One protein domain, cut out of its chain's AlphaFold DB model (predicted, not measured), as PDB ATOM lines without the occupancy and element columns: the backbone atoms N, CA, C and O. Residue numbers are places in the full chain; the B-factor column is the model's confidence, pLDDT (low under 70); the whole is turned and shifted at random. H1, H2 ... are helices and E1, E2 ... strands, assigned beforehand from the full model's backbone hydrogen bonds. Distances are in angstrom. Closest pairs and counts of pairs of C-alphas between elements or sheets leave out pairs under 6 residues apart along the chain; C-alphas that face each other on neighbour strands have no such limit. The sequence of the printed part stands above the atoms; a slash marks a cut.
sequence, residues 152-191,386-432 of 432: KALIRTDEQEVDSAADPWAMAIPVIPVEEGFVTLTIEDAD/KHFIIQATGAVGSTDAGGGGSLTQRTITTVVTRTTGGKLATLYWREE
ATOM      1  N   LYS A 152     482.362  14.491 593.182       95.44
ATOM      2  CA  LYS A 152     481.012  14.701 593.726       95.44
ATOM      3  C   LYS A 152     479.961  14.834 592.625       95.44
ATOM      4  O   LYS A 152     478.842  14.354 592.792       95.44
ATOM      5  N   ALA A 153     480.280  15.489 591.510       93.56
ATOM      6  CA  ALA A 153     479.359  15.605 590.383       93.56
ATOM      7  C   ALA A 153     479.098  14.251 589.704       93.56
ATOM      8  O   ALA A 153     477.950  13.975 589.354       93.56
ATOM      9  N   LEU A 154     480.120  13.399 589.568       93.50
ATOM     10  CA  LEU A 154     479.968  12.042 589.030       93.50
ATOM     11  C   LEU A 154     479.042  11.198 589.911       93.50
ATOM     12  O   LEU A 154     478.059  10.670 589.403       93.50
ATOM     13  N   ILE A 155     479.274  11.180 591.227       93.75
ATOM     14  CA  ILE A 155     478.443  10.432 592.188       93.75
ATOM     15  C   ILE A 155     476.989  10.947 592.204       93.75
ATOM     16  O   ILE A 155     476.050  10.171 592.341       93.75
ATOM     17  N   ARG A 156     476.769  12.265 592.055       90.50
ATOM     18  CA  ARG A 156     475.413  12.857 592.019       90.50
ATOM     19  C   ARG A 156     474.623  12.527 590.756       90.50
ATOM     20  O   ARG A 156     473.400  12.608 590.788       90.50
ATOM     21  N   THR A 157     475.314  12.276 589.647       86.69
ATOM     22  CA  THR A 157     474.676  12.018 588.344       86.69
ATOM     23  C   THR A 157     474.300  10.544 588.184       86.69
ATOM     24  O   THR A 157     473.586  10.199 587.247       86.69
ATOM     25  N   ASP A 158     474.778   9.694 589.089       86.00
ATOM     26  CA  ASP A 158     474.565   8.254 589.072       86.00
ATOM     27  C   ASP A 158     473.162   7.840 589.548       86.00
ATOM     28  O   ASP A 158     472.486   8.573 590.283       86.00
ATOM     29  N   GLU A 159     472.720   6.656 589.120       78.25
ATOM     30  CA  GLU A 159     471.464   6.058 589.580       78.25
ATOM     31  C   GLU A 159     471.642   5.516 591.008       78.25
ATOM     32  O   GLU A 159     472.570   4.781 591.299       78.25
ATOM     33  N   GLN A 160     470.754   5.886 591.935       79.75
ATOM     34  CA  GLN A 160     470.976   5.650 593.374       79.75
ATOM     35  C   GLN A 160     470.557   4.253 593.867       79.75
ATOM     36  O   GLN A 160     470.663   3.972 595.059       79.75
ATOM     37  N   GLU A 161     470.001   3.410 592.996       86.25
ATOM     38  CA  GLU A 161     469.419   2.119 593.397       86.25
ATOM     39  C   GLU A 161     470.447   0.987 593.454       86.25
ATOM     40  O   GLU A 161     470.271   0.034 594.218       86.25
ATOM     41  N   VAL A 162     471.501   1.079 592.643       93.44
ATOM     42  CA  VAL A 162     472.554   0.072 592.525       93.44
ATOM     43  C   VAL A 162     473.863   0.791 592.256       93.44
ATOM     44  O   VAL A 162     473.951   1.506 591.267       93.44
ATOM     45  N   ASP A 163     474.869   0.548 593.092       95.00
ATOM     46  CA  ASP A 163     476.230   1.028 592.865       95.00
ATOM     47  C   ASP A 163     477.135  -0.170 592.581       95.00
ATOM     48  O   ASP A 163     477.103  -1.176 593.294       95.00
ATOM     49  N   SER A 164     477.940  -0.090 591.529       95.25
ATOM     50  CA  SER A 164     478.729  -1.189 590.995       95.25
ATOM     51  C   SER A 164     480.081  -0.731 590.451       95.25
ATOM     52  O   SER A 164     480.288   0.420 590.074       95.25
ATOM     53  N   ALA A 165     481.010  -1.678 590.292       91.88
ATOM     54  CA  ALA A 165     482.288  -1.413 589.627       91.88
ATOM     55  C   ALA A 165     482.147  -1.014 588.136       91.88
ATOM     56  O   ALA A 165     483.129  -0.621 587.505       91.88
ATOM     57  N   ALA A 166     480.947  -1.136 587.556       90.62
ATOM     58  CA  ALA A 166     480.648  -0.753 586.179       90.62
ATOM     59  C   ALA A 166     480.112   0.684 586.046       90.62
ATOM     60  O   ALA A 166     479.822   1.115 584.922       90.62
ATOM     61  N   ASP A 167     479.982   1.418 587.149       92.69
ATOM     62  CA  ASP A 167     479.440   2.771 587.140       92.69
ATOM     63  C   ASP A 167     480.499   3.790 586.706       92.69
ATOM     64  O   ASP A 167     481.699   3.580 586.914       92.69
ATOM     65  N   PRO A 168     480.102   4.928 586.106       91.44
ATOM     66  CA  PRO A 168     481.054   5.922 585.613       91.44
ATOM     67  C   PRO A 168     482.019   6.456 586.676       91.44
ATOM     68  O   PRO A 168     483.147   6.804 586.334       91.44
ATOM     69  N   TRP A 169     481.589   6.533 587.940       93.56
ATOM     70  CA  TRP A 169     482.433   6.986 589.047       93.56
ATOM     71  C   TRP A 169     483.488   5.940 589.445       93.56
ATOM     72  O   TRP A 169     484.561   6.325 589.896       93.56
ATOM     73  N   ALA A 170     483.214   4.645 589.248       92.25
ATOM     74  CA  ALA A 170     484.096   3.537 589.628       92.25
ATOM     75  C   ALA A 170     485.154   3.205 588.560       92.25
ATOM     76  O   ALA A 170     486.139   2.516 588.834       92.25
ATOM     77  N   MET A 171     484.952   3.666 587.323       89.06
ATOM     78  CA  MET A 171     485.898   3.455 586.228       89.06
ATOM     79  C   MET A 171     487.169   4.290 586.404       89.06
ATOM     80  O   MET A 171     487.174   5.325 587.060       89.06
ATOM     81  N   ALA A 172     488.256   3.882 585.742       86.31
ATOM     82  CA  ALA A 172     489.478   4.677 585.690       86.31
ATOM     83  C   ALA A 172     489.211   6.043 585.031       86.31
ATOM     84  O   ALA A 172     488.899   6.124 583.838       86.31
ATOM     85  N   ILE A 173     489.354   7.114 585.812       90.38
ATOM     86  CA  ILE A 173     489.130   8.484 585.354       90.38
ATOM     87  C   ILE A 173     490.439   9.006 584.751       90.38
ATOM     88  O   ILE A 173     491.481   8.961 585.410       90.38
ATOM     89  N   PRO A 174     490.436   9.454 583.480       90.56
ATOM     90  CA  PRO A 174     491.649   9.935 582.837       90.56
ATOM     91  C   PRO A 174     492.160  11.204 583.520       90.56
ATOM     92  O   PRO A 174     491.383  11.981 584.073       90.56
ATOM     93  N   VAL A 175     493.468  11.442 583.415       92.69
ATOM     94  CA  VAL A 175     494.091  12.694 583.860       92.69
ATOM     95  C   VAL A 175     493.399  13.877 583.179       92.69
ATOM     96  O   VAL A 175     493.257  13.894 581.953       92.69
ATOM     97  N   ILE A 176     492.976  14.863 583.968       93.31
ATOM     98  CA  ILE A 176     492.268  16.049 583.486       93.31
ATOM     99  C   ILE A 176     493.281  17.198 583.386       93.31
ATOM    100  O   ILE A 176     493.692  17.723 584.423       93.31
ATOM    101  N   PRO A 177     493.712  17.607 582.179       92.19
ATOM    102  CA  PRO A 177     494.610  18.748 582.025       92.19
ATOM    103  C   PRO A 177     493.865  20.065 582.286       92.19
ATOM    104  O   PRO A 177     492.769  20.283 581.761       92.19
ATOM    105  N   VAL A 178     494.473  20.958 583.069       89.88
ATOM    106  CA  VAL A 178     493.935  22.282 583.410       89.88
ATOM    107  C   VAL A 178     495.045  23.323 583.279       89.88
ATOM    108  O   VAL A 178     495.863  23.476 584.177       89.88
ATOM    109  N   GLU A 179     495.052  24.054 582.163       84.50
ATOM    110  CA  GLU A 179     496.041  25.104 581.863       84.50
ATOM    111  C   GLU A 179     497.496  24.621 582.029       84.50
ATOM    112  O   GLU A 179     497.980  23.881 581.172       84.50
ATOM    113  N   GLU A 180     498.175  25.026 583.105       80.75
ATOM    114  CA  GLU A 180     499.578  24.700 583.421       80.75
ATOM    115  C   GLU A 180     499.727  23.507 584.387       80.75
ATOM    116  O   GLU A 180     500.826  23.201 584.849       80.75
ATOM    117  N   GLY A 181     498.626  22.822 584.699       90.19
ATOM    118  CA  GLY A 181     498.595  21.697 585.623       90.19
ATOM    119  C   GLY A 181     497.670  20.573 585.180       90.19
ATOM    120  O   GLY A 181     497.107  20.556 584.079       90.19
ATOM    121  N   PHE A 182     497.509  19.595 586.060       93.19
ATOM    122  CA  PHE A 182     496.616  18.469 585.843       93.19
ATOM    123  C   PHE A 182     496.005  17.977 587.148       93.19
ATOM    124  O   PHE A 182     496.567  18.147 588.230       93.19
ATOM    125  N   VAL A 183     494.836  17.358 587.019       95.56
ATOM    126  CA  VAL A 183     494.108  16.723 588.112       95.56
ATOM    127  C   VAL A 183     494.059  15.226 587.856       95.56
ATOM    128  O   VAL A 183     493.640  14.782 586.781       95.56
ATOM    129  N   THR A 184     494.460  14.443 588.848       95.75
ATOM    130  CA  THR A 184     494.149  13.014 588.922       95.75
ATOM    131  C   THR A 184     493.131  12.801 590.026       95.75
ATOM    132  O   THR A 184     493.146  13.498 591.039       95.75
ATOM    133  N   LEU A 185     492.192  11.884 589.819       95.19
ATOM    134  CA  LEU A 185     491.173  11.614 590.817       95.19
ATOM    135  C   LEU A 185     490.769  10.145 590.803       95.19
ATOM    136  O   LEU A 185     490.722   9.507 589.751       95.19
ATOM    137  N   THR A 186     490.484   9.626 591.987       96.06
ATOM    138  CA  THR A 186     489.992   8.270 592.208       96.06
ATOM    139  C   THR A 186     488.793   8.338 593.140       96.06
ATOM    140  O   THR A 186     488.741   9.178 594.043       96.06
ATOM    141  N   ILE A 187     487.808   7.487 592.874       97.00
ATOM    142  CA  ILE A 187     486.606   7.358 593.687       97.00
ATOM    143  C   ILE A 187     486.504   5.896 594.078       97.00
ATOM    144  O   ILE A 187     486.565   4.999 593.237       97.00
ATOM    145  N   GLU A 188     486.372   5.664 595.371       95.31
ATOM    146  CA  GLU A 188     486.230   4.353 595.960       95.31
ATOM    147  C   GLU A 188     484.913   4.275 596.721       95.31
ATOM    148  O   GLU A 188     484.595   5.146 597.518       95.31
ATOM    149  N   ASP A 189     484.160   3.201 596.505       96.25
ATOM    150  CA  ASP A 189     483.045   2.847 597.379       96.25
ATOM    151  C   ASP A 189     483.566   2.471 598.770       96.25
ATOM    152  O   ASP A 189     484.337   1.517 598.888       96.25
ATOM    153  N   ALA A 190     483.180   3.220 599.803       96.12
ATOM    154  CA  ALA A 190     483.586   2.933 601.176       96.12
ATOM    155  C   ALA A 190     482.769   1.779 601.777       96.12
ATOM    156  O   ALA A 190     483.312   1.000 602.558       96.12
ATOM    157  N   ASP A 191     481.511   1.616 601.350       96.50
ATOM    158  CA  ASP A 191     480.621   0.543 601.807       96.50
ATOM    159  C   ASP A 191     481.004  -0.811 601.183       96.50
ATOM    160  O   ASP A 191     480.389  -1.832 601.462       96.50
ATOM    161  N   LYS A 386     476.148   4.474 600.211       94.44
ATOM    162  CA  LYS A 386     475.997   5.837 600.698       94.44
ATOM    163  C   LYS A 386     477.353   6.505 600.828       94.44
ATOM    164  O   LYS A 386     477.401   7.723 600.687       94.44
ATOM    165  N   HIS A 387     478.429   5.768 601.070       96.31
ATOM    166  CA  HIS A 387     479.721   6.349 601.412       96.31
ATOM    167  C   HIS A 387     480.748   6.148 600.305       96.31
ATOM    168  O   HIS A 387     480.948   5.045 599.806       96.31
ATOM    169  N   PHE A 388     481.436   7.231 599.948       96.62
ATOM    170  CA  PHE A 388     482.468   7.222 598.917       96.62
ATOM    171  C   PHE A 388     483.721   7.929 599.423       96.62
ATOM    172  O   PHE A 388     483.645   9.026 599.980       96.62
ATOM    173  N   ILE A 389     484.873   7.312 599.193       96.56
ATOM    174  CA  ILE A 389     486.196   7.884 599.409       96.56
ATOM    175  C   ILE A 389     486.639   8.515 598.094       96.56
ATOM    176  O   ILE A 389     486.665   7.867 597.053       96.56
ATOM    177  N   ILE A 390     486.983   9.792 598.133       97.62
ATOM    178  CA  ILE A 390     487.498  10.537 596.991       97.62
ATOM    179  C   ILE A 390     488.931  10.921 597.319       97.62
ATOM    180  O   ILE A 390     489.182  11.558 598.342       97.62
ATOM    181  N   GLN A 391     489.854  10.583 596.428       97.69
ATOM    182  CA  GLN A 391     491.217  11.092 596.468       97.69
ATOM    183  C   GLN A 391     491.487  11.855 595.178       97.69
ATOM    184  O   GLN A 391     491.435  11.278 594.091       97.69
ATOM    185  N   ALA A 392     491.750  13.152 595.303       97.75
ATOM    186  CA  ALA A 392     492.041  14.043 594.191       97.75
ATOM    187  C   ALA A 392     493.416  14.679 594.386       97.75
ATOM    188  O   ALA A 392     493.692  15.243 595.441       97.75
ATOM    189  N   THR A 393     494.261  14.617 593.364       97.31
ATOM    190  CA  THR A 393     495.587  15.232 593.365       97.31
ATOM    191  C   THR A 393     495.650  16.291 592.279       97.31
ATOM    192  O   THR A 393     495.451  15.995 591.100       97.31
ATOM    193  N   GLY A 394     495.939  17.523 592.680       96.12
ATOM    194  CA  GLY A 394     496.293  18.604 591.774       96.12
ATOM    195  C   GLY A 394     497.807  18.701 591.657       96.12
ATOM    196  O   GLY A 394     498.514  18.610 592.661       96.12
ATOM    197  N   ALA A 395     498.308  18.868 590.440       94.12
ATOM    198  CA  ALA A 395     499.733  18.987 590.163       94.12
ATOM    199  C   ALA A 395     500.007  20.172 589.236       94.12
ATOM    200  O   ALA A 395     499.308  20.350 588.235       94.12
ATOM    201  N   VAL A 396     501.035  20.957 589.560       92.12
ATOM    202  CA  VAL A 396     501.473  22.136 588.803       92.12
ATOM    203  C   VAL A 396     502.993  22.119 588.669       92.12
ATOM    204  O   VAL A 396     503.700  21.734 589.599       92.12
ATOM    205  N   GLY A 397     503.497  22.530 587.506       79.62
ATOM    206  CA  GLY A 397     504.928  22.683 587.249       79.62
ATOM    207  C   GLY A 397     505.325  22.209 585.854       79.62
ATOM    208  O   GLY A 397     504.576  21.508 585.172       79.62
ATOM    209  N   SER A 398     506.524  22.589 585.410       63.59
ATOM    210  CA  SER A 398     507.062  22.147 584.123       63.59
ATOM    211  C   SER A 398     507.890  20.882 584.293       63.59
ATOM    212  O   SER A 398     508.880  20.869 585.020       63.59
ATOM    213  N   THR A 399     507.546  19.828 583.558       56.81
ATOM    214  CA  THR A 399     508.493  18.750 583.283       56.81
ATOM    215  C   THR A 399     509.516  19.253 582.270       56.81
ATOM    216  O   THR A 399     509.147  19.581 581.140       56.81
ATOM    217  N   ASP A 400     510.793  19.304 582.638       55.41
ATOM    218  CA  ASP A 400     511.853  19.597 581.671       55.41
ATOM    219  C   ASP A 400     511.894  18.506 580.587       55.41
ATOM    220  O   ASP A 400     511.478  17.370 580.819       55.41
ATOM    221  N   ALA A 401     512.438  18.810 579.403       45.72
ATOM    222  CA  ALA A 401     512.483  17.887 578.255       45.72
ATOM    223  C   ALA A 401     513.201  16.541 578.527       45.72
ATOM    224  O   ALA A 401     513.097  15.617 577.724       45.72
ATOM    225  N   GLY A 402     513.916  16.423 579.654       47.72
ATOM    226  CA  GLY A 402     514.525  15.187 580.158       47.72
ATOM    227  C   GLY A 402     513.718  14.450 581.238       47.72
ATOM    228  O   GLY A 402     514.253  13.529 581.846       47.72
ATOM    229  N   GLY A 403     512.475  14.856 581.523       49.44
ATOM    230  CA  GLY A 403     511.617  14.253 582.554       49.44
ATOM    231  C   GLY A 403     511.981  14.613 584.002       49.44
ATOM    232  O   GLY A 403     511.410  14.042 584.922       49.44
ATOM    233  N   GLY A 404     512.916  15.547 584.213       45.50
ATOM    234  CA  GLY A 404     513.473  15.912 585.525       45.50
ATOM    235  C   GLY A 404     512.872  17.159 586.184       45.50
ATOM    236  O   GLY A 404     513.570  17.816 586.948       45.50
ATOM    237  N   GLY A 405     511.625  17.521 585.874       58.84
ATOM    238  CA  GLY A 405     510.957  18.660 586.518       58.84
ATOM    239  C   GLY A 405     510.377  18.305 587.889       58.84
ATOM    240  O   GLY A 405     509.846  17.209 588.067       58.84
ATOM    241  N   SER A 406     510.450  19.235 588.846       68.62
ATOM    242  CA  SER A 406     509.743  19.112 590.126       68.62
ATOM    243  C   SER A 406     508.290  19.528 589.928       68.62
ATOM    244  O   SER A 406     508.010  20.676 589.594       68.62
ATOM    245  N   LEU A 407     507.366  18.589 590.116       81.44
ATOM    246  CA  LEU A 407     505.940  18.884 590.149       81.44
ATOM    247  C   LEU A 407     505.544  19.196 591.586       81.44
ATOM    248  O   LEU A 407     505.736  18.367 592.476       81.44
ATOM    249  N   THR A 408     504.954  20.364 591.798       90.38
ATOM    250  CA  THR A 408     504.291  20.671 593.060       90.38
ATOM    251  C   THR A 408     502.936  19.974 593.057       90.38
ATOM    252  O   THR A 408     502.125  20.191 592.156       90.38
ATOM    253  N   GLN A 409     502.700  19.103 594.038       93.38
ATOM    254  CA  GLN A 409     501.477  18.311 594.150       93.38
ATOM    255  C   GLN A 409     500.792  18.563 595.487       93.38
ATOM    256  O   GLN A 409     501.459  18.756 596.503       93.38
ATOM    257  N   ARG A 410     499.460  18.546 595.469       96.12
ATOM    258  CA  ARG A 410     498.609  18.531 596.660       96.12
ATOM    259  C   ARG A 410     497.559  17.462 596.495       96.12
ATOM    260  O   ARG A 410     496.928  17.389 595.436       96.12
ATOM    261  N   THR A 411     497.367  16.653 597.527       97.50
ATOM    262  CA  THR A 411     496.382  15.573 597.512       97.50
ATOM    263  C   THR A 411     495.330  15.825 598.573       97.50
ATOM    264  O   THR A 411     495.640  16.046 599.736       97.50
ATOM    265  N   ILE A 412     494.067  15.760 598.172       98.25
ATOM    266  CA  ILE A 412     492.931  15.824 599.081       98.25
ATOM    267  C   ILE A 412     492.275  14.453 599.128       98.25
ATOM    268  O   ILE A 412     491.834  13.934 598.100       98.25
ATOM    269  N   THR A 413     492.160  13.903 600.333       97.31
ATOM    270  CA  THR A 413     491.349  12.722 600.629       97.31
ATOM    271  C   THR A 413     490.115  13.158 601.402       97.31
ATOM    272  O   THR A 413     490.206  13.759 602.476       97.31
ATOM    273  N   THR A 414     488.937  12.843 600.876       97.19
ATOM    274  CA  THR A 414     487.662  13.175 601.509       97.19
ATOM    275  C   THR A 414     486.714  11.988 601.476       97.19
ATOM    276  O   THR A 414     486.695  11.230 600.510       97.19
ATOM    277  N   VAL A 415     485.918  11.827 602.530       96.69
ATOM    278  CA  VAL A 415     484.825  10.849 602.561       96.69
ATOM    279  C   VAL A 415     483.519  11.613 602.488       96.69
ATOM    280  O   VAL A 415     483.303  12.557 603.256       96.69
ATOM    281  N   VAL A 416     482.651  11.224 601.561       96.69
ATOM    282  CA  VAL A 416     481.335  11.834 601.370       96.69
ATOM    283  C   VAL A 416     480.235  10.813 601.613       96.69
ATOM    284  O   VAL A 416     480.381   9.646 601.267       96.69
ATOM    285  N   THR A 417     479.122  11.269 602.180       95.62
ATOM    286  CA  THR A 417     477.895  10.483 602.330       95.62
ATOM    287  C   THR A 417     476.794  11.014 601.417       95.62
ATOM    288  O   THR A 417     476.579  12.230 601.312       95.62
ATOM    289  N   ARG A 418     476.101  10.106 600.732       93.06
ATOM    290  CA  ARG A 418     474.975  10.359 599.837       93.06
ATOM    291  C   ARG A 418     473.671  10.209 600.607       93.06
ATOM    292  O   ARG A 418     473.294   9.134 601.057       93.06
ATOM    293  N   THR A 419     472.970  11.328 600.745       87.25
ATOM    294  CA  THR A 419     471.637  11.385 601.358       87.25
ATOM    295  C   THR A 419     470.563  10.884 600.391       87.25
ATOM    296  O   THR A 419     470.744  10.944 599.177       87.25
ATOM    297  N   THR A 420     469.392  10.508 600.912       77.00
ATOM    298  CA  THR A 420     468.223  10.043 600.132       77.00
ATOM    299  C   THR A 420     467.740  11.040 599.065       77.00
ATOM    300  O   THR A 420     467.026  10.669 598.144       77.00
ATOM    301  N   GLY A 421     468.111  12.321 599.169       76.12
ATOM    302  CA  GLY A 421     467.804  13.347 598.165       76.12
ATOM    303  C   GLY A 421     468.893  13.544 597.103       76.12
ATOM    304  O   GLY A 421     468.886  14.573 596.431       76.12
ATOM    305  N   GLY A 422     469.884  12.650 597.017       80.81
ATOM    306  CA  GLY A 422     471.041  12.770 596.121       80.81
ATOM    307  C   GLY A 422     472.048  13.859 596.507       80.81
ATOM    308  O   GLY A 422     473.007  14.109 595.778       80.81
ATOM    309  N   LYS A 423     471.866  14.538 597.650       88.38
ATOM    310  CA  LYS A 423     472.859  15.498 598.156       88.38
ATOM    311  C   LYS A 423     474.032  14.746 598.770       88.38
ATOM    312  O   LYS A 423     473.823  13.749 599.457       88.38
ATOM    313  N   LEU A 424     475.230  15.287 598.570       93.94
ATOM    314  CA  LEU A 424     476.459  14.787 599.179       93.94
ATOM    315  C   LEU A 424     476.868  15.693 600.337       93.94
ATOM    316  O   LEU A 424     476.937  16.912 600.150       93.94
ATOM    317  N   ALA A 425     477.157  15.095 601.487       94.12
ATOM    318  CA  ALA A 425     477.743  15.759 602.646       94.12
ATOM    319  C   ALA A 425     479.151  15.213 602.894       94.12
ATOM    320  O   ALA A 425     479.381  14.013 602.768       94.12
ATOM    321  N   THR A 426     480.095  16.087 603.230       95.06
ATOM    322  CA  THR A 426     481.464  15.681 603.570       95.06
ATOM    323  C   THR A 426     481.516  15.222 605.027       95.06
ATOM    324  O   THR A 426     481.131  15.982 605.911       95.06
ATOM    325  N   LEU A 427     482.001  14.001 605.264       93.31
ATOM    326  CA  LEU A 427     482.230  13.430 606.598       93.31
ATOM    327  C   LEU A 427     483.675  13.615 607.069       93.31
ATOM    328  O   LEU A 427     483.924  13.808 608.254       93.31
ATOM    329  N   TYR A 428     484.625  13.561 606.137       94.38
ATOM    330  CA  TYR A 428     486.055  13.649 606.420       94.38
ATOM    331  C   TYR A 428     486.769  14.458 605.339       94.38
ATOM    332  O   TYR A 428     486.390  14.400 604.166       94.38
ATOM    333  N   TRP A 429     487.811  15.191 605.727       95.12
ATOM    334  CA  TRP A 429     488.653  15.971 604.825       95.12
ATOM    335  C   TRP A 429     490.086  16.027 605.349       95.12
ATOM    336  O   TRP A 429     490.310  16.402 606.501       95.12
ATOM    337  N   ARG A 430     491.048  15.706 604.486       94.81
ATOM    338  CA  ARG A 430     492.479  15.876 604.739       94.81
ATOM    339  C   ARG A 430     493.177  16.327 603.465       94.81
ATOM    340  O   ARG A 430     492.934  15.753 602.408       94.81
ATOM    341  N   GLU A 431     494.041  17.323 603.601       94.44
ATOM    342  CA  GLU A 431     494.969  17.782 602.567       94.44
ATOM    343  C   GLU A 431     496.392  17.369 602.963       94.44
ATOM    344  O   GLU A 431     496.774  17.526 604.128       94.44
ATOM    345  N   GLU A 432     497.140  16.821 602.007       91.00
ATOM    346  CA  GLU A 432     498.549  16.412 602.106       91.00
ATOM    347  C   GLU A 432     499.425  17.239 601.157       91.00
ATOM    348  O   GLU A 432     499.050  17.406 599.967       91.00
TER     349      GLU A 432
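What this domain is: This is residues 152 to 191 and 386 to 432 of the 432 residues of an uncharacterized protein of Nitrospirae bacterium CG_4_9_14_0_8_um_filter_70_14 (UniProt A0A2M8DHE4). One long, twisted sheet of five antiparallel strands, in the order E1 E2 E3 E4 E5, forms a wall, with the short helix H1 over one face near one end and the E3 to E4 loop reaching beyond the other. The printed part has 87 residues with one named helix and five named strands, in the order H1 E1 E2 E3 E4 E5 along the chain; of the 47 residues in named elements strands hold 41, the class mostly strand, and the whole is loose, radius of gyration of the C-alphas 15.3 A, spanning 49 by 25 by 20 A.

Where its parts are: E4, residues 408 to 418, measures 31.8 A; E3, 387 to 396, 29.7 A; E2, 181 to 189, 27.1 A. E5, 424 to 431, 19.1 A, bends by 69 degrees at residue 427, its last C-alpha at (494.969, 17.782, 602.567). E1 is residues 176 to 178; H1, 152 to 157, begins at C-alpha (481.012, 14.701, 593.726).

How they stand to each other: E3, E4 and E5 form a meander, successive antiparallel neighbours, two hairpins: N 390 and O 414 are 2.8 A apart, N 417 and O 425 2.8 A. E2 neighbours E3, N 186 and O 391 2.8 A apart; E1 and E2 form a hairpin, N 178 and O 181 2.8 A apart. H1, every O i to N i+4 pair within hydrogen-bond range, is on the sheet at height 7.7 A, only just over none of the strands, 2 C-alphas falling on E3 and 2 on E4.

The domain as a whole: Residues 192 to 385 are cut out, C-alphas 191 and 386 7.1 A apart. Links H1 to E1 and E3 to E4 are long, 18 and 11 residues. Residues 398 to 406 have pLDDT under 70.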